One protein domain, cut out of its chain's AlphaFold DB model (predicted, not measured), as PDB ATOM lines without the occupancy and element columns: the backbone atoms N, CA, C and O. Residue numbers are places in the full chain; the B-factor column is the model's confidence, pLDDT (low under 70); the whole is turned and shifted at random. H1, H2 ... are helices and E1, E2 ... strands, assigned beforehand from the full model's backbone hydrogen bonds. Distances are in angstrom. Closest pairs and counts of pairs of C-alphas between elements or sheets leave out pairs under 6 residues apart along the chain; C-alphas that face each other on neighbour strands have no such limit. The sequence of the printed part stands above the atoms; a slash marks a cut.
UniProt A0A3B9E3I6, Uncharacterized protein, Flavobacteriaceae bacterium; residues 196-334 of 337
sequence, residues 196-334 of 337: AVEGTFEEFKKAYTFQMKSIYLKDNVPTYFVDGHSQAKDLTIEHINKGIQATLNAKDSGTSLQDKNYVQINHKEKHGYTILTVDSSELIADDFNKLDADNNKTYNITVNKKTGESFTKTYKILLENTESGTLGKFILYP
ATOM      1  N   ALA A 196      19.879  49.430  18.306       96.50
ATOM      2  CA  ALA A 196      19.186  49.014  17.095       96.50
ATOM      3  C   ALA A 196      19.650  47.608  16.668       96.50
ATOM      4  O   ALA A 196      20.853  47.334  16.600       96.50
ATOM      5  N   VAL A 197      18.698  46.729  16.363       94.00
ATOM      6  CA  VAL A 197      18.918  45.375  15.834       94.00
ATOM      7  C   VAL A 197      18.017  45.191  14.617       94.00
ATOM      8  O   VAL A 197      16.881  45.647  14.621       94.00
ATOM      9  N   GLU A 198      18.530  44.571  13.558       93.56
ATOM     10  CA  GLU A 198      17.751  44.284  12.347       93.56
ATOM     11  C   GLU A 198      16.741  43.158  12.604       93.56
ATOM     12  O   GLU A 198      17.066  42.186  13.292       93.56
ATOM     13  N   GLY A 199      15.535  43.283  12.046       92.75
ATOM     14  CA  GLY A 199      14.418  42.378  12.320       92.75
ATOM     15  C   GLY A 199      13.564  42.826  13.508       92.75
ATOM     16  O   GLY A 199      13.628  43.977  13.934       92.75
ATOM     17  N   THR A 200      12.738  41.902  13.999       94.06
ATOM     18  CA  THR A 200      11.693  42.127  15.013       94.06
ATOM     19  C   THR A 200      12.137  41.805  16.442       94.06
ATOM     20  O   THR A 200      13.044  40.994  16.680       94.06
ATOM     21  N   PHE A 201      11.414  42.330  17.437       93.56
ATOM     22  CA  PHE A 201      11.709  42.042  18.846       93.56
ATOM     23  C   PHE A 201      11.608  40.546  19.214       93.56
ATOM     24  O   PHE A 201      12.362  40.048  20.055       93.56
ATOM     25  N   GLU A 202      10.729  39.783  18.557       92.81
ATOM     26  CA  GLU A 202      10.645  38.330  18.761       92.81
ATOM     27  C   GLU A 202      11.838  37.577  18.159       92.81
ATOM     28  O   GLU A 202      12.260  36.555  18.708       92.81
ATOM     29  N   GLU A 203      12.428  38.072  17.071       91.69
ATOM     30  CA  GLU A 203      13.691  37.547  16.541       91.69
ATOM     31  C   GLU A 203      14.855  37.887  17.472       91.69
ATOM     32  O   GLU A 203      15.659  37.002  17.770       91.69
ATOM     33  N   PHE A 204      14.885  39.093  18.050       90.44
ATOM     34  CA  PHE A 204      15.842  39.445  19.102       90.44
ATOM     35  C   PHE A 204      15.743  38.492  20.310       90.44
ATOM     36  O   PHE A 204      16.740  37.874  20.689       90.44
ATOM     37  N   LYS A 205      14.546  38.268  20.872       90.19
ATOM     38  CA  LYS A 205      14.335  37.317  21.990       90.19
ATOM     39  C   LYS A 205      14.738  35.877  21.647       90.19
ATOM     40  O   LYS A 205      15.180  35.116  22.517       90.19
ATOM     41  N   LYS A 206      14.585  35.468  20.383       88.75
ATOM     42  CA  LYS A 206      15.050  34.159  19.898       88.75
ATOM     43  C   LYS A 206      16.570  34.115  19.773       88.75
ATOM     44  O   LYS A 206      17.144  33.117  20.199       88.75
ATOM     45  N   ALA A 207      17.208  35.165  19.265       87.06
ATOM     46  CA  ALA A 207      18.638  35.204  18.974       87.06
ATOM     47  C   ALA A 207      19.536  35.535  20.181       87.06
ATOM     48  O   ALA A 207      20.688  35.104  20.184       87.06
ATOM     49  N   TYR A 208      19.040  36.255  21.192       87.94
ATOM     50  CA  TYR A 208      19.856  36.787  22.292       87.94
ATOM     51  C   TYR A 208      19.476  36.250  23.675       87.94
ATOM     52  O   TYR A 208      18.344  35.821  23.916       87.94
ATOM     53  N   THR A 209      20.448  36.281  24.587       87.88
ATOM     54  CA  THR A 209      20.310  35.951  26.010       87.88
ATOM     55  C   THR A 209      21.119  36.868  26.900       87.88
ATOM     56  O   THR A 209      22.032  37.556  26.448       87.88
ATOM     57  N   PHE A 210      20.799  36.853  28.190       91.12
ATOM     58  CA  PHE A 210      21.485  37.654  29.189       91.12
ATOM     59  C   PHE A 210      22.334  36.782  30.123       91.12
ATOM     60  O   PHE A 210      22.076  35.592  30.309       91.12
ATOM     61  N   GLN A 211      23.369  37.385  30.700       89.94
ATOM     62  CA  GLN A 211      24.240  36.790  31.713       89.94
ATOM     63  C   GLN A 211      24.592  37.854  32.754       89.94
ATOM     64  O   GLN A 211      24.913  38.994  32.413       89.94
ATOM     65  N   MET A 212      24.574  37.466  34.028       87.75
ATOM     66  CA  MET A 212      24.883  38.337  35.164       87.75
ATOM     67  C   MET A 212      25.973  37.715  36.037       87.75
ATOM     68  O   MET A 212      26.017  36.497  36.229       87.75
ATOM     69  N   LYS A 213      26.854  38.555  36.594       83.75
ATOM     70  CA  LYS A 213      27.844  38.122  37.592       83.75
ATOM     71  C   LYS A 213      27.102  37.602  38.832       83.75
ATOM     72  O   LYS A 213      26.123  38.210  39.251       83.75
ATOM     73  N   SER A 214      27.584  36.505  39.417       85.62
ATOM     74  CA  SER A 214      27.048  35.923  40.662       85.62
ATOM     75  C   SER A 214      25.590  35.427  40.621       85.62
ATOM     76  O   SER A 214      25.013  35.189  41.678       85.62
ATOM     77  N   ILE A 215      25.008  35.198  39.435       89.06
ATOM     78  CA  ILE A 215      23.691  34.553  39.269       89.06
ATOM     79  C   ILE A 215      23.834  33.199  38.572       89.06
ATOM     80  O   ILE A 215      24.486  33.095  37.529       89.06
ATOM     81  N   TYR A 216      23.194  32.167  39.124       89.62
ATOM     82  CA  TYR A 216      22.990  30.869  38.470       89.62
ATOM     83  C   TYR A 216      21.504  30.480  38.487       89.62
ATOM     84  O   TYR A 216      20.718  31.071  39.226       89.62
ATOM     85  N   LEU A 217      21.104  29.500  37.672       88.44
ATOM     86  CA  LEU A 217      19.747  28.947  37.689       88.44
ATOM     87  C   LEU A 217      19.734  27.640  38.485       88.44
ATOM     88  O   LEU A 217      20.422  26.684  38.120       88.44
ATOM     89  N   LYS A 218      18.921  27.586  39.541       88.69
ATOM     90  CA  LYS A 218      18.587  26.364  40.277       88.69
ATOM     91  C   LYS A 218      17.115  26.061  40.033       88.69
ATOM     92  O   LYS A 218      16.278  26.885  40.374       88.69
ATOM     93  N   ASP A 219      16.800  24.930  39.408       89.62
ATOM     94  CA  ASP A 219      15.413  24.545  39.085       89.62
ATOM     95  C   ASP A 219      14.652  25.647  38.300       89.62
ATOM     96  O   ASP A 219      13.480  25.924  38.534       89.62
ATOM     97  N   ASN A 220      15.362  26.314  37.375       87.06
ATOM     98  CA  ASN A 220      14.933  27.509  36.627       87.06
ATOM     99  C   ASN A 220      14.642  28.773  37.480       87.06
ATOM    100  O   ASN A 220      14.102  29.755  36.976       87.06
ATOM    101  N   VAL A 221      15.047  28.800  38.751       86.06
ATOM    102  CA  VAL A 221      14.982  29.978  39.628       86.06
ATOM    103  C   VAL A 221      16.366  30.642  39.731       86.06
ATOM    104  O   VAL A 221      17.334  29.986  40.136       86.06
ATOM    105  N   PRO A 222      16.500  31.941  39.396       88.00
ATOM    106  CA  PRO A 222      17.733  32.694  39.605       88.00
ATOM    107  C   PRO A 222      18.115  32.734  41.081       88.00
ATOM    108  O   PRO A 222      17.335  33.160  41.927       88.00
ATOM    109  N   THR A 223      19.330  32.295  41.379       86.31
ATOM    110  CA  THR A 223      19.872  32.219  42.735       86.31
ATOM    111  C   THR A 223      21.214  32.947  42.777       86.31
ATOM    112  O   THR A 223      22.053  32.774  41.888       86.31
ATOM    113  N   TYR A 224      21.416  33.771  43.806       87.19
ATOM    114  CA  TYR A 224      22.686  34.453  44.052       87.19
ATOM    115  C   TYR A 224      23.751  33.470  44.563       87.19
ATOM    116  O   TYR A 224      23.448  32.577  45.356       87.19
ATOM    117  N   PHE A 225      25.002  33.637  44.127       83.12
ATOM    118  CA  PHE A 225      26.140  32.853  44.608       83.12
ATOM    119  C   PHE A 225      27.403  33.703  44.775       83.12
ATOM    120  O   PHE A 225      27.663  34.623  44.000       83.12
ATOM    121  N   VAL A 226      28.212  33.361  45.782       69.69
ATOM    122  CA  VAL A 226      29.455  34.086  46.092       69.69
ATOM    123  C   VAL A 226      30.663  33.472  45.377       69.69
ATOM    124  O   VAL A 226      31.439  34.222  44.799       69.69
ATOM    125  N   ASP A 227      30.777  32.138  45.315       67.25
ATOM    126  CA  ASP A 227      31.919  31.438  44.702       67.25
ATOM    127  C   ASP A 227      31.548  30.075  44.083       67.25
ATOM    128  O   ASP A 227      30.474  29.524  44.330       67.25
ATOM    129  N   GLY A 228      32.458  29.515  43.278       61.41
ATOM    130  CA  GLY A 228      32.486  28.091  42.894       61.41
ATOM    131  C   GLY A 228      31.534  27.622  41.783       61.41
ATOM    132  O   GLY A 228      31.757  26.550  41.224       61.41
ATOM    133  N   HIS A 229      30.513  28.402  41.419       65.62
ATOM    134  CA  HIS A 229      29.557  28.041  40.364       65.62
ATOM    135  C   HIS A 229      29.835  28.746  39.027       65.62
ATOM    136  O   HIS A 229      30.252  29.903  38.972       65.62
ATOM    137  N   SER A 230      29.541  28.058  37.920       71.88
ATOM    138  CA  SER A 230      29.479  28.678  36.593       71.88
ATOM    139  C   SER A 230      28.313  29.666  36.533       71.88
ATOM    140  O   SER A 230      27.182  29.308  36.856       71.88
ATOM    141  N   GLN A 231      28.577  30.896  36.084       79.88
ATOM    142  CA  GLN A 231      27.532  31.902  35.860       79.88
ATOM    143  C   GLN A 231      26.491  31.379  34.864       79.88
ATOM    144  O   GLN A 231      26.856  30.813  33.828       79.88
ATOM    145  N   ALA A 232      25.208  31.611  35.147       80.31
ATOM    146  CA  ALA A 232      24.154  31.290  34.199       80.31
ATOM    147  C   ALA A 232      24.286  32.164  32.950       80.31
ATOM    148  O   ALA A 232      24.201  33.394  32.995       80.31
ATOM    149  N   LYS A 233      24.462  31.481  31.825       75.31
ATOM    150  CA  LYS A 233      24.080  31.986  30.511       75.31
ATOM    151  C   LYS A 233      22.579  31.737  30.351       75.31
ATOM    152  O   LYS A 233      21.992  30.967  31.109       75.31
ATOM    153  N   ASP A 234      21.967  32.387  29.374       85.62
ATOM    154  CA  ASP A 234      20.576  32.116  28.999       85.62
ATOM    155  C   ASP A 234      19.514  32.587  30.010       85.62
ATOM    156  O   ASP A 234      18.410  32.051  30.103       85.62
ATOM    157  N   LEU A 235      19.818  33.688  30.711       89.56
ATOM    158  CA  LEU A 235      18.838  34.447  31.491       89.56
ATOM    159  C   LEU A 235      17.847  35.186  30.569       89.56
ATOM    160  O   LEU A 235      18.227  35.713  29.519       89.56
ATOM    161  N   THR A 236      16.584  35.259  30.998       89.94
ATOM    162  CA  THR A 236      15.530  36.147  30.472       89.94
ATOM    163  C   THR A 236      15.504  37.475  31.250       89.94
ATOM    164  O   THR A 236      16.196  37.614  32.256       89.94
ATOM    165  N   ILE A 237      14.672  38.447  30.846       89.38
ATOM    166  CA  ILE A 237      14.462  39.692  31.622       89.38
ATOM    167  C   ILE A 237      13.842  39.407  32.997       89.38
ATOM    168  O   ILE A 237      14.265  39.966  34.003       89.38
ATOM    169  N   GLU A 238      12.904  38.461  33.069       90.75
ATOM    170  CA  GLU A 238      12.357  37.985  34.342       90.75
ATOM    171  C   GLU A 238      13.458  37.364  35.219       90.75
ATOM    172  O   GLU A 238      13.530  37.632  36.421       90.75
ATOM    173  N   HIS A 239      14.364  36.582  34.617       92.38
ATOM    174  CA  HIS A 239      15.501  36.021  35.340       92.38
ATOM    175  C   HIS A 239      16.492  37.101  35.810       92.38
ATOM    176  O   HIS A 239      17.076  36.950  36.883       92.38
ATOM    177  N   ILE A 240      16.659  38.191  35.051       91.69
ATOM    178  CA  ILE A 240      17.457  39.357  35.455       91.69
ATOM    179  C   ILE A 240      16.853  40.021  36.693       91.69
ATOM    180  O   ILE A 240      17.559  40.178  37.685       91.69
ATOM    181  N   ASN A 241      15.561  40.361  36.679       92.62
ATOM    182  CA  ASN A 241      14.920  41.058  37.802       92.62
ATOM    183  C   ASN A 241      14.937  40.219  39.086       92.62
ATOM    184  O   ASN A 241      15.333  40.717  40.142       92.62
ATOM    185  N   LYS A 242      14.645  38.916  38.983       91.12
ATOM    186  CA  LYS A 242      14.794  37.964  40.099       91.12
ATOM    187  C   LYS A 242      16.251  37.827  40.564       91.12
ATOM    188  O   LYS A 242      16.503  37.730  41.760       91.12
ATOM    189  N   GLY A 243      17.223  37.863  39.649       89.81
ATOM    190  CA  GLY A 243      18.652  37.849  39.983       89.81
ATOM    191  C   GLY A 243      19.118  39.117  40.712       89.81
ATOM    192  O   GLY A 243      19.860  39.030  41.693       89.81
ATOM    193  N   ILE A 244      18.636  40.291  40.291       90.12
ATOM    194  CA  ILE A 244      18.849  41.569  40.988       90.12
ATOM    195  C   ILE A 244      18.282  41.476  42.407       90.12
ATOM    196  O   ILE A 244      19.023  41.673  43.368       90.12
ATOM    197  N   GLN A 245      17.016  41.081  42.551       90.12
ATOM    198  CA  GLN A 245      16.357  40.925  43.850       90.12
ATOM    199  C   GLN A 245      17.092  39.929  44.764       90.12
ATOM    200  O   GLN A 245      17.331  40.229  45.932       90.12
ATOM    201  N   ALA A 246      17.526  38.778  44.237       88.00
ATOM    202  CA  ALA A 246      18.317  37.797  44.982       88.00
ATOM    203  C   ALA A 246      19.677  38.358  45.437       88.00
ATOM    204  O   ALA A 246      20.113  38.079  46.552       88.00
ATOM    205  N   THR A 247      20.332  39.177  44.606       88.00
ATOM    206  CA  THR A 247      21.594  39.855  44.956       88.00
ATOM    207  C   THR A 247      21.388  40.894  46.055       88.00
ATOM    208  O   THR A 247      22.202  40.982  46.972       88.00
ATOM    209  N   LEU A 248      20.306  41.673  45.977       88.31
ATOM    210  CA  LEU A 248      19.967  42.675  46.986       88.31
ATOM    211  C   LEU A 248      19.621  42.014  48.328       88.31
ATOM    212  O   LEU A 248      20.237  42.348  49.336       88.31
ATOM    213  N   ASN A 249      18.731  41.017  48.329       87.12
ATOM    214  CA  ASN A 249      18.343  40.259  49.526       87.12
ATOM    215  C   ASN A 249      19.526  39.506  50.169       87.12
ATOM    216  O   ASN A 249      19.527  39.279  51.372       87.12
ATOM    217  N   ALA A 250      20.544  39.107  49.395       85.56
ATOM    218  CA  ALA A 250      21.752  38.480  49.941       85.56
ATOM    219  C   ALA A 250      22.721  39.478  50.607       85.56
ATOM    220  O   ALA A 250      23.577  39.068  51.391       85.56
ATOM    221  N   LYS A 251      22.610  40.773  50.282       83.94
ATOM    222  CA  LYS A 251      23.443  41.857  50.831       83.94
ATOM    223  C   LYS A 251      22.736  42.674  51.915       83.94
ATOM    224  O   LYS A 251      23.409  43.294  52.734       83.94
ATOM    225  N   ASP A 252      21.407  42.679  51.923       79.06
ATOM    226  CA  ASP A 252      20.573  43.358  52.912       79.06
ATOM    227  C   ASP A 252      20.073  42.358  53.965       79.06
ATOM    228  O   ASP A 252      19.246  41.493  53.689       79.06
ATOM    229  N   SER A 253      20.592  42.462  55.187       58.69
ATOM    230  CA  SER A 253      20.280  41.532  56.277       58.69
ATOM    231  C   SER A 253      18.966  41.836  57.013       58.69
ATOM    232  O   SER A 253      18.660  41.140  57.986       58.69
ATOM    233  N   GLY A 254      18.202  42.858  56.598       56.53
ATOM    234  CA  GLY A 254      17.069  43.387  57.372       56.53
ATOM    235  C   GLY A 254      15.670  43.229  56.767       56.53
ATOM    236  O   GLY A 254      14.711  43.075  57.523       56.53
ATOM    237  N   THR A 255      15.512  43.273  55.439       56.38
ATOM    238  CA  THR A 255      14.177  43.366  54.810       56.38
ATOM    239  C   THR A 255      14.054  42.605  53.497       56.38
ATOM    240  O   THR A 255      14.838  42.810  52.578       56.38
ATOM    241  N   SER A 256      12.990  41.803  53.373       60.06
ATOM    242  CA  SER A 256      12.576  41.207  52.097       60.06
ATOM    243  C   SER A 256      12.143  42.307  51.133       60.06
ATOM    244  O   SER A 256      11.093  42.925  51.329       60.06
ATOM    245  N   LEU A 257      12.926  42.544  50.082       67.38
ATOM    246  CA  LEU A 257      12.557  43.502  49.046       67.38
ATOM    247  C   LEU A 257      11.379  42.974  48.224       67.38
ATOM    248  O   LEU A 257      11.323  41.787  47.895       67.38
ATOM    249  N   GLN A 258      10.449  43.870  47.891       68.25
ATOM    250  CA  GLN A 258       9.303  43.550  47.040       68.25
ATOM    251  C   GLN A 258       9.754  43.124  45.635       68.25
ATOM    252  O   GLN A 258      10.818  43.535  45.160       68.25
ATOM    253  N   ASP A 259       8.916  42.327  44.974       76.31
ATOM    254  CA  ASP A 259       9.075  41.959  43.569       76.31
ATOM    255  C   ASP A 259       8.939  43.231  42.711       76.31
ATOM    256  O   ASP A 259       7.838  43.741  42.506       76.31
ATOM    257  N   LYS A 260      10.074  43.763  42.246       83.94
ATOM    258  CA  LYS A 260      10.174  44.950  41.382       83.94
ATOM    259  C   LYS A 260      10.757  44.579  40.019       83.94
ATOM    260  O   LYS A 260      11.600  43.681  39.911       83.94
ATOM    261  N   ASN A 261      10.401  45.342  38.995       90.06
ATOM    262  CA  ASN A 261      11.003  45.271  37.668       90.06
ATOM    263  C   ASN A 261      12.175  46.257  37.559       90.06
ATOM    264  O   ASN A 261      12.134  47.213  36.788       90.06
ATOM    265  N   TYR A 262      13.240  45.997  38.329       91.06
ATOM    266  CA  TYR A 262      14.461  46.817  38.393       91.06
ATOM    267  C   TYR A 262      15.075  47.155  37.024       91.06
ATOM    268  O   TYR A 262      15.727  48.189  36.886       91.06
ATOM    269  N   VAL A 263      14.904  46.271  36.038       92.69
ATOM    270  CA  VAL A 263      15.290  46.465  34.640       92.69
ATOM    271  C   VAL A 263      14.147  46.016  33.729       92.69
ATOM    272  O   VAL A 263      13.671  44.880  33.810       92.69
ATOM    273  N   GLN A 264      13.749  46.881  32.802       94.31
ATOM    274  CA  GLN A 264      12.843  46.559  31.701       94.31
ATOM    275  C   GLN A 264      13.539  46.852  30.367       94.31
ATOM    276  O   GLN A 264      14.334  47.787  30.265       94.31
ATOM    277  N   ILE A 265      13.249  46.055  29.334       93.81
ATOM    278  CA  ILE A 265      13.671  46.356  27.960       93.81
ATOM    279  C   ILE A 265      12.434  46.733  27.159       93.81
ATOM    280  O   ILE A 265      11.605  45.882  26.830       93.81
ATOM    281  N   ASN A 266      12.344  48.017  26.844       95.88
ATOM    282  CA  ASN A 266      11.329  48.574  25.967       95.88
ATOM    283  C   ASN A 266      11.811  48.492  24.514       95.88
ATOM    284  O   ASN A 266      13.015  48.475  24.245       95.88
ATOM    285  N   HIS A 267      10.876  48.432  23.569       96.19
ATOM    286  CA  HIS A 267      11.194  48.345  22.147       96.19
ATOM    287  C   HIS A 267      10.259  49.210  21.298       96.19
ATOM    288  O   HIS A 267       9.121  49.483  21.679       96.19
ATOM    289  N   LYS A 268      10.751  49.629  20.132       96.50
ATOM    290  CA  LYS A 268       9.965  50.233  19.050       96.50
ATOM    291  C   LYS A 268      10.520  49.765  17.709       96.50
ATOM    292  O   LYS A 268      11.736  49.665  17.564       96.50
ATOM    293  N   GLU A 269       9.653  49.511  16.741       95.00
ATOM    294  CA  GLU A 269      10.072  49.165  15.381       95.00
ATOM    295  C   GLU A 269      10.292  50.438  14.551       95.00
ATOM    296  O   GLU A 269       9.534  51.408  14.672       95.00
ATOM    297  N   LYS A 270      11.336  50.450  13.718       96.25
ATOM    298  CA  LYS A 270      11.644  51.540  12.787       96.25
ATOM    299  C   LYS A 270      12.438  51.044  11.576       96.25
ATOM    300  O   LYS A 270      13.548  50.547  11.723       96.25
ATOM    301  N   HIS A 271      11.892  51.215  10.375       96.25
ATOM    302  CA  HIS A 271      12.520  50.895   9.085       96.25
ATOM    303  C   HIS A 271      13.058  49.453   8.979       96.25
ATOM    304  O   HIS A 271      14.087  49.214   8.350       96.25
ATOM    305  N   GLY A 272      12.381  48.490   9.617       94.25
ATOM    306  CA  GLY A 272      12.823  47.088   9.695       94.25
ATOM    307  C   GLY A 272      13.847  46.783  10.800       94.25
ATOM    308  O   GLY A 272      14.409  45.690  10.811       94.25
ATOM    309  N   TYR A 273      14.090  47.724  11.718       97.00
ATOM    310  CA  TYR A 273      14.921  47.541  12.909       97.00
ATOM    311  C   TYR A 273      14.097  47.677  14.191       97.00
ATOM    312  O   TYR A 273      13.410  48.683  14.389       97.00
ATOM    313  N   THR A 274      14.289  46.752  15.125       96.75
ATOM    314  CA  THR A 274      13.904  46.939  16.523       96.75
ATOM    315  C   THR A 274      14.918  47.840  17.223       96.75
ATOM    316  O   THR A 274      16.107  47.525  17.298       96.75
ATOM    317  N   ILE A 275      14.453  48.949  17.795       97.56
ATOM    318  CA  ILE A 275      15.243  49.828  18.663       97.56
ATOM    319  C   ILE A 275      14.893  49.512  20.116       97.56
ATOM    320  O   ILE A 275      13.758  49.725  20.543       97.56
ATOM    321  N   LEU A 276      15.879  49.031  20.868       97.38
ATOM    322  CA  LEU A 276      15.774  48.620  22.265       97.38
ATOM    323  C   LEU A 276      16.254  49.734  23.200       97.38
ATOM    324  O   LEU A 276      17.370  50.237  23.043       97.38
ATOM    325  N   THR A 277      15.465  50.063  24.217       96.94
ATOM    326  CA  THR A 277      15.861  50.948  25.325       96.94
ATOM    327  C   THR A 277      15.774  50.209  26.655       96.94
ATOM    328  O   THR A 277      14.998  49.267  26.806       96.94
ATOM    329  N   VAL A 278      16.593  50.623  27.622       96.25
ATOM    330  CA  VAL A 278      16.589  50.062  28.975       96.25
ATOM    331  C   VAL A 278      15.930  51.064  29.909       96.25
ATOM    332  O   VAL A 278      16.365  52.210  29.985       96.25
ATOM    333  N   ASP A 279      14.898  50.627  30.620       94.38
ATOM    334  CA  ASP A 279      14.333  51.362  31.748       94.38
ATOM    335  C   ASP A 279      14.842  50.725  33.045       94.38
ATOM    336  O   ASP A 279      14.795  49.504  33.210       94.38
ATOM    337  N   SER A 280      15.374  51.554  33.937       93.00
ATOM    338  CA  SER A 280      15.861  51.172  35.267       93.00
ATOM    339  C   SER A 280      15.348  52.115  36.358       93.00
ATOM    340  O   SER A 280      15.968  52.245  37.413       93.00
ATOM    341  N   SER A 281      14.225  52.795  36.110       89.56
ATOM    342  CA  SER A 281      13.630  53.780  37.025       89.56
ATOM    343  C   SER A 281      13.212  53.194  38.382       89.56
ATOM    344  O   SER A 281      13.263  53.895  39.391       89.56
ATOM    345  N   GLU A 282      12.873  51.900  38.444       90.38
ATOM    346  CA  GLU A 282      12.567  51.189  39.698       90.38
ATOM    347  C   GLU A 282      13.813  50.873  40.557       90.38
ATOM    348  O   GLU A 282      13.687  50.583  41.755       90.38
ATOM    349  N   LEU A 283      15.019  50.937  39.977       89.62
ATOM    350  CA  LEU A 283      16.284  50.714  40.676       89.62
ATOM    351  C   LEU A 283      16.783  52.028  41.296       89.62
ATOM    352  O   LEU A 283      17.538  52.789  40.692       89.62
ATOM    353  N   ILE A 284      16.352  52.294  42.528       88.62
ATOM    354  CA  ILE A 284      16.758  53.479  43.298       88.62
ATOM    355  C   ILE A 284      18.246  53.441  43.683       88.62
ATOM    356  O   ILE A 284      18.855  52.373  43.747       88.62
ATOM    357  N   ALA A 285      18.822  54.606  43.998       87.38
ATOM    358  CA  ALA A 285      20.242  54.756  44.327       87.38
ATOM    359  C   ALA A 285      20.724  53.830  45.464       87.38
ATOM    360  O   ALA A 285      21.807  53.259  45.360       87.38
ATOM    361  N   ASP A 286      19.923  53.634  46.516       86.38
ATOM    362  CA  ASP A 286      20.282  52.758  47.643       86.38
ATOM    363  C   ASP A 286      20.349  51.278  47.238       86.38
ATOM    364  O   ASP A 286      21.266  50.564  47.643       86.38
ATOM    365  N   ASP A 287      19.415  50.822  46.398       88.50
ATOM    366  CA  ASP A 287      19.426  49.467  45.843       88.50
ATOM    367  C   ASP A 287      20.605  49.318  44.856       88.50
ATOM    368  O   ASP A 287      21.354  48.341  44.917       88.50
ATOM    369  N   PHE A 288      20.869  50.322  44.011       88.44
ATOM    370  CA  PHE A 288      22.030  50.326  43.114       88.44
ATOM    371  C   PHE A 288      23.361  50.198  43.871       88.44
ATOM    372  O   PHE A 288      24.194  49.360  43.522       88.44
ATOM    373  N   ASN A 289      23.555  50.999  44.922       86.06
ATOM    374  CA  ASN A 289      24.783  51.000  45.720       86.06
ATOM    375  C   ASN A 289      25.007  49.648  46.425       86.06
ATOM    376  O   ASN A 289      26.148  49.248  46.647       86.06
ATOM    377  N   LYS A 290      23.937  48.897  46.731       87.12
ATOM    378  CA  LYS A 290      24.059  47.501  47.185       87.12
ATOM    379  C   LYS A 290      24.533  46.586  46.053       87.12
ATOM    380  O   LYS A 290      25.345  45.700  46.314       87.12
ATOM    381  N   LEU A 291      24.070  46.748  44.810       85.38
ATOM    382  CA  LEU A 291      24.499  45.908  43.678       85.38
ATOM    383  C   LEU A 291      25.985  46.084  43.344       85.38
ATOM    384  O   LEU A 291      26.703  45.079  43.253       85.38
ATOM    385  N   ASP A 292      26.438  47.329  43.200       81.06
ATOM    386  CA  ASP A 292      27.811  47.696  42.840       81.06
ATOM    387  C   ASP A 292      28.788  47.527  44.019       81.06
ATOM    388  O   ASP A 292      29.152  48.467  44.720       81.06
ATOM    389  N   ALA A 293      29.234  46.285  44.223       69.25
ATOM    390  CA  ALA A 293      30.173  45.917  45.286       69.25
ATOM    391  C   ALA A 293      31.517  46.670  45.231       69.25
ATOM    392  O   ALA A 293      32.193  46.775  46.253       69.25
ATOM    393  N   ASP A 294      31.899  47.170  44.054       73.38
ATOM    394  CA  ASP A 294      33.191  47.812  43.820       73.38
ATOM    395  C   ASP A 294      33.093  49.354  43.938       73.38
ATOM    396  O   ASP A 294      34.106  50.042  43.808       73.38
ATOM    397  N   ASN A 295      31.891  49.904  44.195       73.44
ATOM    398  CA  ASN A 295      31.573  51.342  44.239       73.44
ATOM    399  C   ASN A 295      32.079  52.138  43.013       73.44
ATOM    400  O   ASN A 295      32.407  53.325  43.108       73.44
ATOM    401  N   ASN A 296      32.152  51.492  41.847       77.25
ATOM    402  CA  ASN A 296      32.636  52.094  40.603       77.25
ATOM    403  C   ASN A 296      31.550  52.898  39.846       77.25
ATOM    404  O   ASN A 296      31.826  53.464  38.787       77.25
ATOM    405  N   LYS A 297      30.340  52.977  40.417       80.31
ATOM    406  CA  LYS A 297      29.095  53.563  39.893       80.31
ATOM    407  C   LYS A 297      28.502  52.842  38.680       80.31
ATOM    408  O   LYS A 297      27.645  53.416  38.006       80.31
ATOM    409  N   THR A 298      28.908  51.600  38.408       83.19
ATOM    410  CA  THR A 298      28.425  50.826  37.258       83.19
ATOM    411  C   THR A 298      28.072  49.378  37.599       83.19
ATOM    412  O   THR A 298      28.850  48.640  38.203       83.19
ATOM    413  N   TYR A 299      26.916  48.920  37.119       84.25
ATOM    414  CA  TYR A 299      26.552  47.503  37.125       84.25
ATOM    415  C   TYR A 299      26.354  47.006  35.690       84.25
ATOM    416  O   TYR A 299      25.821  47.717  34.841       84.25
ATOM    417  N   ASN A 300      26.825  45.791  35.399       87.88
ATOM    418  CA  ASN A 300      26.930  45.267  34.037       87.88
ATOM    419  C   ASN A 300      26.143  43.959  33.870       87.88
ATOM    420  O   ASN A 300      26.427  42.973  34.554       87.88
ATOM    421  N   ILE A 301      25.246  43.922  32.885       89.56
ATOM    422  CA  ILE A 301      24.578  42.703  32.406       89.56
ATOM    423  C   ILE A 301      25.097  42.420  30.992       89.56
ATOM    424  O   ILE A 301      25.015  43.284  30.120       89.56
ATOM    425  N   THR A 302      25.644  41.233  30.744       90.00
ATOM    426  CA  THR A 302      26.150  40.848  29.415       90.00
ATOM    427  C   THR A 302      25.007  40.358  28.533       90.00
ATOM    428  O   THR A 302      24.157  39.600  28.998       90.00
ATOM    429  N   VAL A 303      25.010  40.759  27.258       90.25
ATOM    430  CA  VAL A 303      24.057  40.315  26.233       90.25
ATOM    431  C   VAL A 303      24.798  39.437  25.219       90.25
ATOM    432  O   VAL A 303      25.676  39.906  24.493       90.25
ATOM    433  N   ASN A 304      24.447  38.155  25.190       84.81
ATOM    434  CA  ASN A 304      25.053  37.107  24.367       84.81
ATOM    435  C   ASN A 304      24.135  36.754  23.179       84.81
ATOM    436  O   ASN A 304      22.916  36.818  23.313       84.81
ATOM    437  N   LYS A 305      24.691  36.330  22.034       85.06
ATOM    438  CA  LYS A 305      23.933  35.683  20.936       85.06
ATOM    439  C   LYS A 305      23.946  34.162  21.167       85.06
ATOM    440  O   LYS A 305      25.000  33.619  21.489       85.06
ATOM    441  N   LYS A 306      22.809  33.469  21.012       83.75
ATOM    442  CA  LYS A 306      22.641  32.066  21.459       83.75
ATOM    443  C   LYS A 306      23.548  31.047  20.754       83.75
ATOM    444  O   LYS A 306      23.929  30.075  21.395       83.75
ATOM    445  N   THR A 307      23.923  31.237  19.482       70.12
ATOM    446  CA  THR A 307      24.788  30.282  18.753       70.12
ATOM    447  C   THR A 307      25.572  30.867  17.567       70.12
ATOM    448  O   THR A 307      25.091  31.706  16.809       70.12
ATOM    449  N   GLY A 308      26.758  30.287  17.339       58.12
ATOM    450  CA  GLY A 308      27.141  29.727  16.032       58.12
ATOM    451  C   GLY A 308      27.948  30.589  15.060       58.12
ATOM    452  O   GLY A 308      28.856  30.064  14.424       58.12
ATOM    453  N   GLU A 309      27.649  31.879  14.931       48.72
ATOM    454  CA  GLU A 309      28.234  32.722  13.873       48.72
ATOM    455  C   GLU A 309      29.207  33.770  14.414       48.72
ATOM    456  O   GLU A 309      28.951  34.409  15.437       48.72
ATOM    457  N   SER A 310      30.293  34.009  13.675       45.28
ATOM    458  CA  SER A 310      31.335  34.988  13.997       45.28
ATOM    459  C   SER A 310      30.876  36.436  13.763       45.28
ATOM    460  O   SER A 310      31.338  37.102  12.836       45.28
ATOM    461  N   PHE A 311      29.986  36.938  14.619       47.75
ATOM    462  CA  PHE A 311      29.695  38.368  14.726       47.75
ATOM    463  C   PHE A 311      30.446  38.966  15.920       47.75
ATOM    464  O   PHE A 311      30.146  38.688  17.079       47.75
ATOM    465  N   THR A 312      31.432  39.806  15.609       55.16
ATOM    466  CA  THR A 312      32.440  40.402  16.508       55.16
ATOM    467  C   THR A 312      31.897  41.574  17.341       55.16
ATOM    468  O   THR A 312      32.485  42.654  17.379       55.16
ATOM    469  N   LYS A 313      30.690  41.440  17.901       67.81
ATOM    470  CA  LYS A 313      30.069  42.482  18.731       67.81
ATOM    471  C   LYS A 313      29.302  41.846  19.881       67.81
ATOM    472  O   LYS A 313      28.172  41.393  19.714       67.81
ATOM    473  N   THR A 314      29.921  41.854  21.057       77.88
ATOM    474  CA  THR A 314      29.234  41.581  22.323       77.88
ATOM    475  C   THR A 314      28.650  42.889  22.853       77.88
ATOM    476  O   THR A 314      29.294  43.935  22.765       77.88
ATOM    477  N   TYR A 315      27.448  42.854  23.426       89.81
ATOM    478  CA  TYR A 315      26.841  44.029  24.055       89.81
ATOM    479  C   TYR A 315      26.745  43.845  25.568       89.81
ATOM    480  O   TYR A 315      26.732  42.726  26.088       89.81
ATOM    481  N   LYS A 316      26.647  44.961  26.284       91.44
ATOM    482  CA  LYS A 316      26.275  44.991  27.698       91.44
ATOM    483  C   LYS A 316      25.171  46.007  27.920       91.44
ATOM    484  O   LYS A 316      25.131  47.020  27.232       91.44
ATOM    485  N   ILE A 317      24.338  45.758  28.919       92.81
ATOM    486  CA  ILE A 317      23.565  46.803  29.583       92.81
ATOM    487  C   ILE A 317      24.440  47.326  30.721       92.81
ATOM    488  O   ILE A 317      24.849  46.557  31.596       92.81
ATOM    489  N   LEU A 318      24.739  48.619  30.670       92.31
ATOM    490  CA  LEU A 318      25.384  49.373  31.731       92.31
ATOM    491  C   LEU A 318      24.295  50.118  32.503       92.31
ATOM    492  O   LEU A 318      23.556  50.907  31.915       92.31
ATOM    493  N   LEU A 319      24.199  49.851  33.800       92.31
ATOM    494  CA  LEU A 319      23.389  50.624  34.735       92.31
ATOM    495  C   LEU A 319      24.326  51.605  35.451       92.31
ATOM    496  O   LEU A 319      25.348  51.172  35.989       92.31
ATOM    497  N   GLU A 320      23.991  52.892  35.456       89.38
ATOM    498  CA  GLU A 320      24.769  53.976  36.073       89.38
ATOM    499  C   GLU A 320      23.908  54.761  37.069       89.38
ATOM    500  O   GLU A 320      22.807  55.198  36.731       89.38
ATOM    501  N   ASN A 321      24.416  54.994  38.280       87.69
ATOM    502  CA  ASN A 321      23.738  55.831  39.273       87.69
ATOM    503  C   ASN A 321      24.009  57.326  39.005       87.69
ATOM    504  O   ASN A 321      25.168  57.751  38.950       87.69
ATOM    505  N   THR A 322      22.949  58.122  38.852       85.31
ATOM    506  CA  THR A 322      22.992  59.565  38.556       85.31
ATOM    507  C   THR A 322      22.242  60.368  39.624       85.31
ATOM    508  O   THR A 322      21.452  59.815  40.385       85.31
ATOM    509  N   GLU A 323      22.427  61.691  39.659       80.88
ATOM    510  CA  GLU A 323      21.699  62.584  40.585       80.88
ATOM    511  C   GLU A 323      20.166  62.496  40.431       80.88
ATOM    512  O   GLU A 323      19.431  62.774  41.374       80.88
ATOM    513  N   SER A 324      19.687  62.068  39.258       80.38
ATOM    514  CA  SER A 324      18.270  61.889  38.923       80.38
ATOM    515  C   SER A 324      17.750  60.446  39.059       80.38
ATOM    516  O   SER A 324      16.599  60.193  38.712       80.38
ATOM    517  N   GLY A 325      18.567  59.498  39.538       83.81
ATOM    518  CA  GLY A 325      18.238  58.064  39.620       83.81
ATOM    519  C   GLY A 325      19.137  57.188  38.738       83.81
ATOM    520  O   GLY A 325      20.160  57.650  38.231       83.81
ATOM    521  N   THR A 326      18.783  55.915  38.544       87.25
ATOM    522  CA  THR A 326      19.605  54.982  37.751       87.25
ATOM    523  C   THR A 326      19.260  55.035  36.262       87.25
ATOM    524  O   THR A 326      18.112  54.810  35.878       87.25
ATOM    525  N   LEU A 327      20.272  55.256  35.420       91.25
ATOM    526  CA  LEU A 327      20.180  55.206  33.961       91.25
ATOM    527  C   LEU A 327      20.673  53.854  33.431       91.25
ATOM    528  O   LEU A 327      21.805  53.456  33.702       91.25
ATOM    529  N   GLY A 328      19.857  53.186  32.615       92.50
ATOM    530  CA  GLY A 328      20.245  52.002  31.859       92.50
ATOM    531  C   GLY A 328      20.554  52.343  30.404       92.50
ATOM    532  O   GLY A 328      19.772  53.021  29.741       92.50
ATOM    533  N   LYS A 329      21.676  51.849  29.877       94.38
ATOM    534  CA  LYS A 329      22.034  51.999  28.457       94.38
ATOM    535  C   LYS A 329      22.757  50.776  27.913       94.38
ATOM    536  O   LYS A 329      23.511  50.120  28.630       94.38
ATOM    537  N   PHE A 330      22.574  50.489  26.631       94.38
ATOM    538  CA  PHE A 330      23.414  49.523  25.938       94.38
ATOM    539  C   PHE A 330      24.778  50.142  25.619       94.38
ATOM    540  O   PHE A 330      24.883  51.288  25.180       94.38
ATOM    541  N   ILE A 331      25.833  49.353  25.798       92.44
ATOM    542  CA  ILE A 331      27.196  49.679  25.378       92.44
ATOM    543  C   ILE A 331      27.768  48.532  24.543       92.44
ATOM    544  O   ILE A 331      27.425  47.361  24.733       92.44
ATOM    545  N   LEU A 332      28.682  48.865  23.632       88.31
ATOM    546  CA  LEU A 332      29.519  47.864  22.984       88.31
ATOM    547  C   LEU A 332      30.533  47.351  24.013       88.31
ATOM    548  O   LEU A 332      31.298  48.136  24.572       88.31
ATOM    549  N   TYR A 333      30.546  46.044  24.262       78.19
ATOM    550  CA  TYR A 333      31.618  45.433  25.034       78.19
ATOM    551  C   TYR A 333      32.802  45.207  24.087       78.19
ATOM    552  O   TYR A 333      32.610  44.557  23.058       78.19
ATOM    553  N   PRO A 334      33.998  45.764  24.365       66.19
ATOM    554  CA  PRO A 334      35.148  45.550  23.500       66.19
ATOM    555  C   PRO A 334      35.467  44.058  23.429       66.19
ATOM    556  O   PRO A 334      35.446  43.373  24.457       66.19
TER     557      PRO A 334
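Overview. This is residues 196 to 334 of the 337 residues of an uncharacterized protein of Flavobacteriaceae bacterium (UniProt A0A3B9E3I6). Picture two sheets partly face to face, a loose sandwich: a strongly twisted sheet of four strands and a smaller sheet of three, closest where E6 meets E9. The longest helix, H2, extends past one end of this sandwich with the hairpin of E3 and E4 packed on it; H3 meets H2 near there, about perpendicular to it, with Lys 290 closest to Leu 248, and H1 sits on the smaller sheet near the other end. The printed part has 139 residues, with three named helices and nine named strands in the order E1 H1 E2 E3 E4 H2 E5 E6 H3 E7 E8 E9. The sheets run E2 - E7 - E8 - E9, E1 - E6 - E5 and E3 - E4, all antiparallel, and the class is mixed. The whole is compact, with a radius of gyration of the C-alphas of 15.2 A and spans of 48 by 36 by 28 A.

Arrangement. Begin at E1, residues 196 to 198, and find its neighbour E6, residues 273 to 279, with N 197 and O 274 2.9 A apart. E6 forms a hairpin with E5, residues 264 to 270; N 268 and O 275 are 3.0 A apart. H1, residues 201 to 207, is on this sheet at a height of 9.2 A, across the strands, at 89 degrees to E1 on the local plane. Next, E2, residues 208 to 212, pairs with E7, residues 298 to 305, through N 209 and O 304, 2.8 A. E7, E8, residues 314 to 322, and E9, residues 325 to 333, form a meander, each strand the antiparallel neighbour of the one before; look at N 301 and O 317, 3.0 A, and N 318 and O 329, 2.8 A. The closest C-alphas of E6 and E9, Val 278 and Gly 328, are 5.0 A apart. E3, residues 215 to 218, and E4, residues 221 to 224, are a hairpin, with N 218 and O 221 2.9 A apart. The closest C-alphas of E4 and H2, residues 237 to 251, are Pro 222 and Gly 243, 5.2 A. H2 touches H3, residues 285 to 291, about perpendicular at 88 degrees; the closest C-alphas are Leu 248 and Lys 290, 6.3 A. H2 and H3 are on one face of E2 E7 E8 E9, making two layers, helices and sheet. In H1, H2 and H3 every O i to N i+4 pair is within hydrogen-bond range.

Along the chain. Find C-alpha 196 at (19.186, 49.014, 17.095), where E1 begins. H2 runs 21.3 A from C-alpha 237 at (14.462, 39.692, 31.622). E8 spans 25.0 A; E9 spans 23.5 A, bends by 53 degrees at residue 330 and ends at C-alpha 333, (31.618, 45.433, 25.034).

Size, cuts and confidence. The two C-alphas farthest apart, Gly 254 and His 271, are 49.1 A apart. The printed part has no cut. The links E4 to H2 and H2 to E5 are long. Confidence is under 70 at residues 226 to 229, 253 to 258, 293, 308 to 313 and 334.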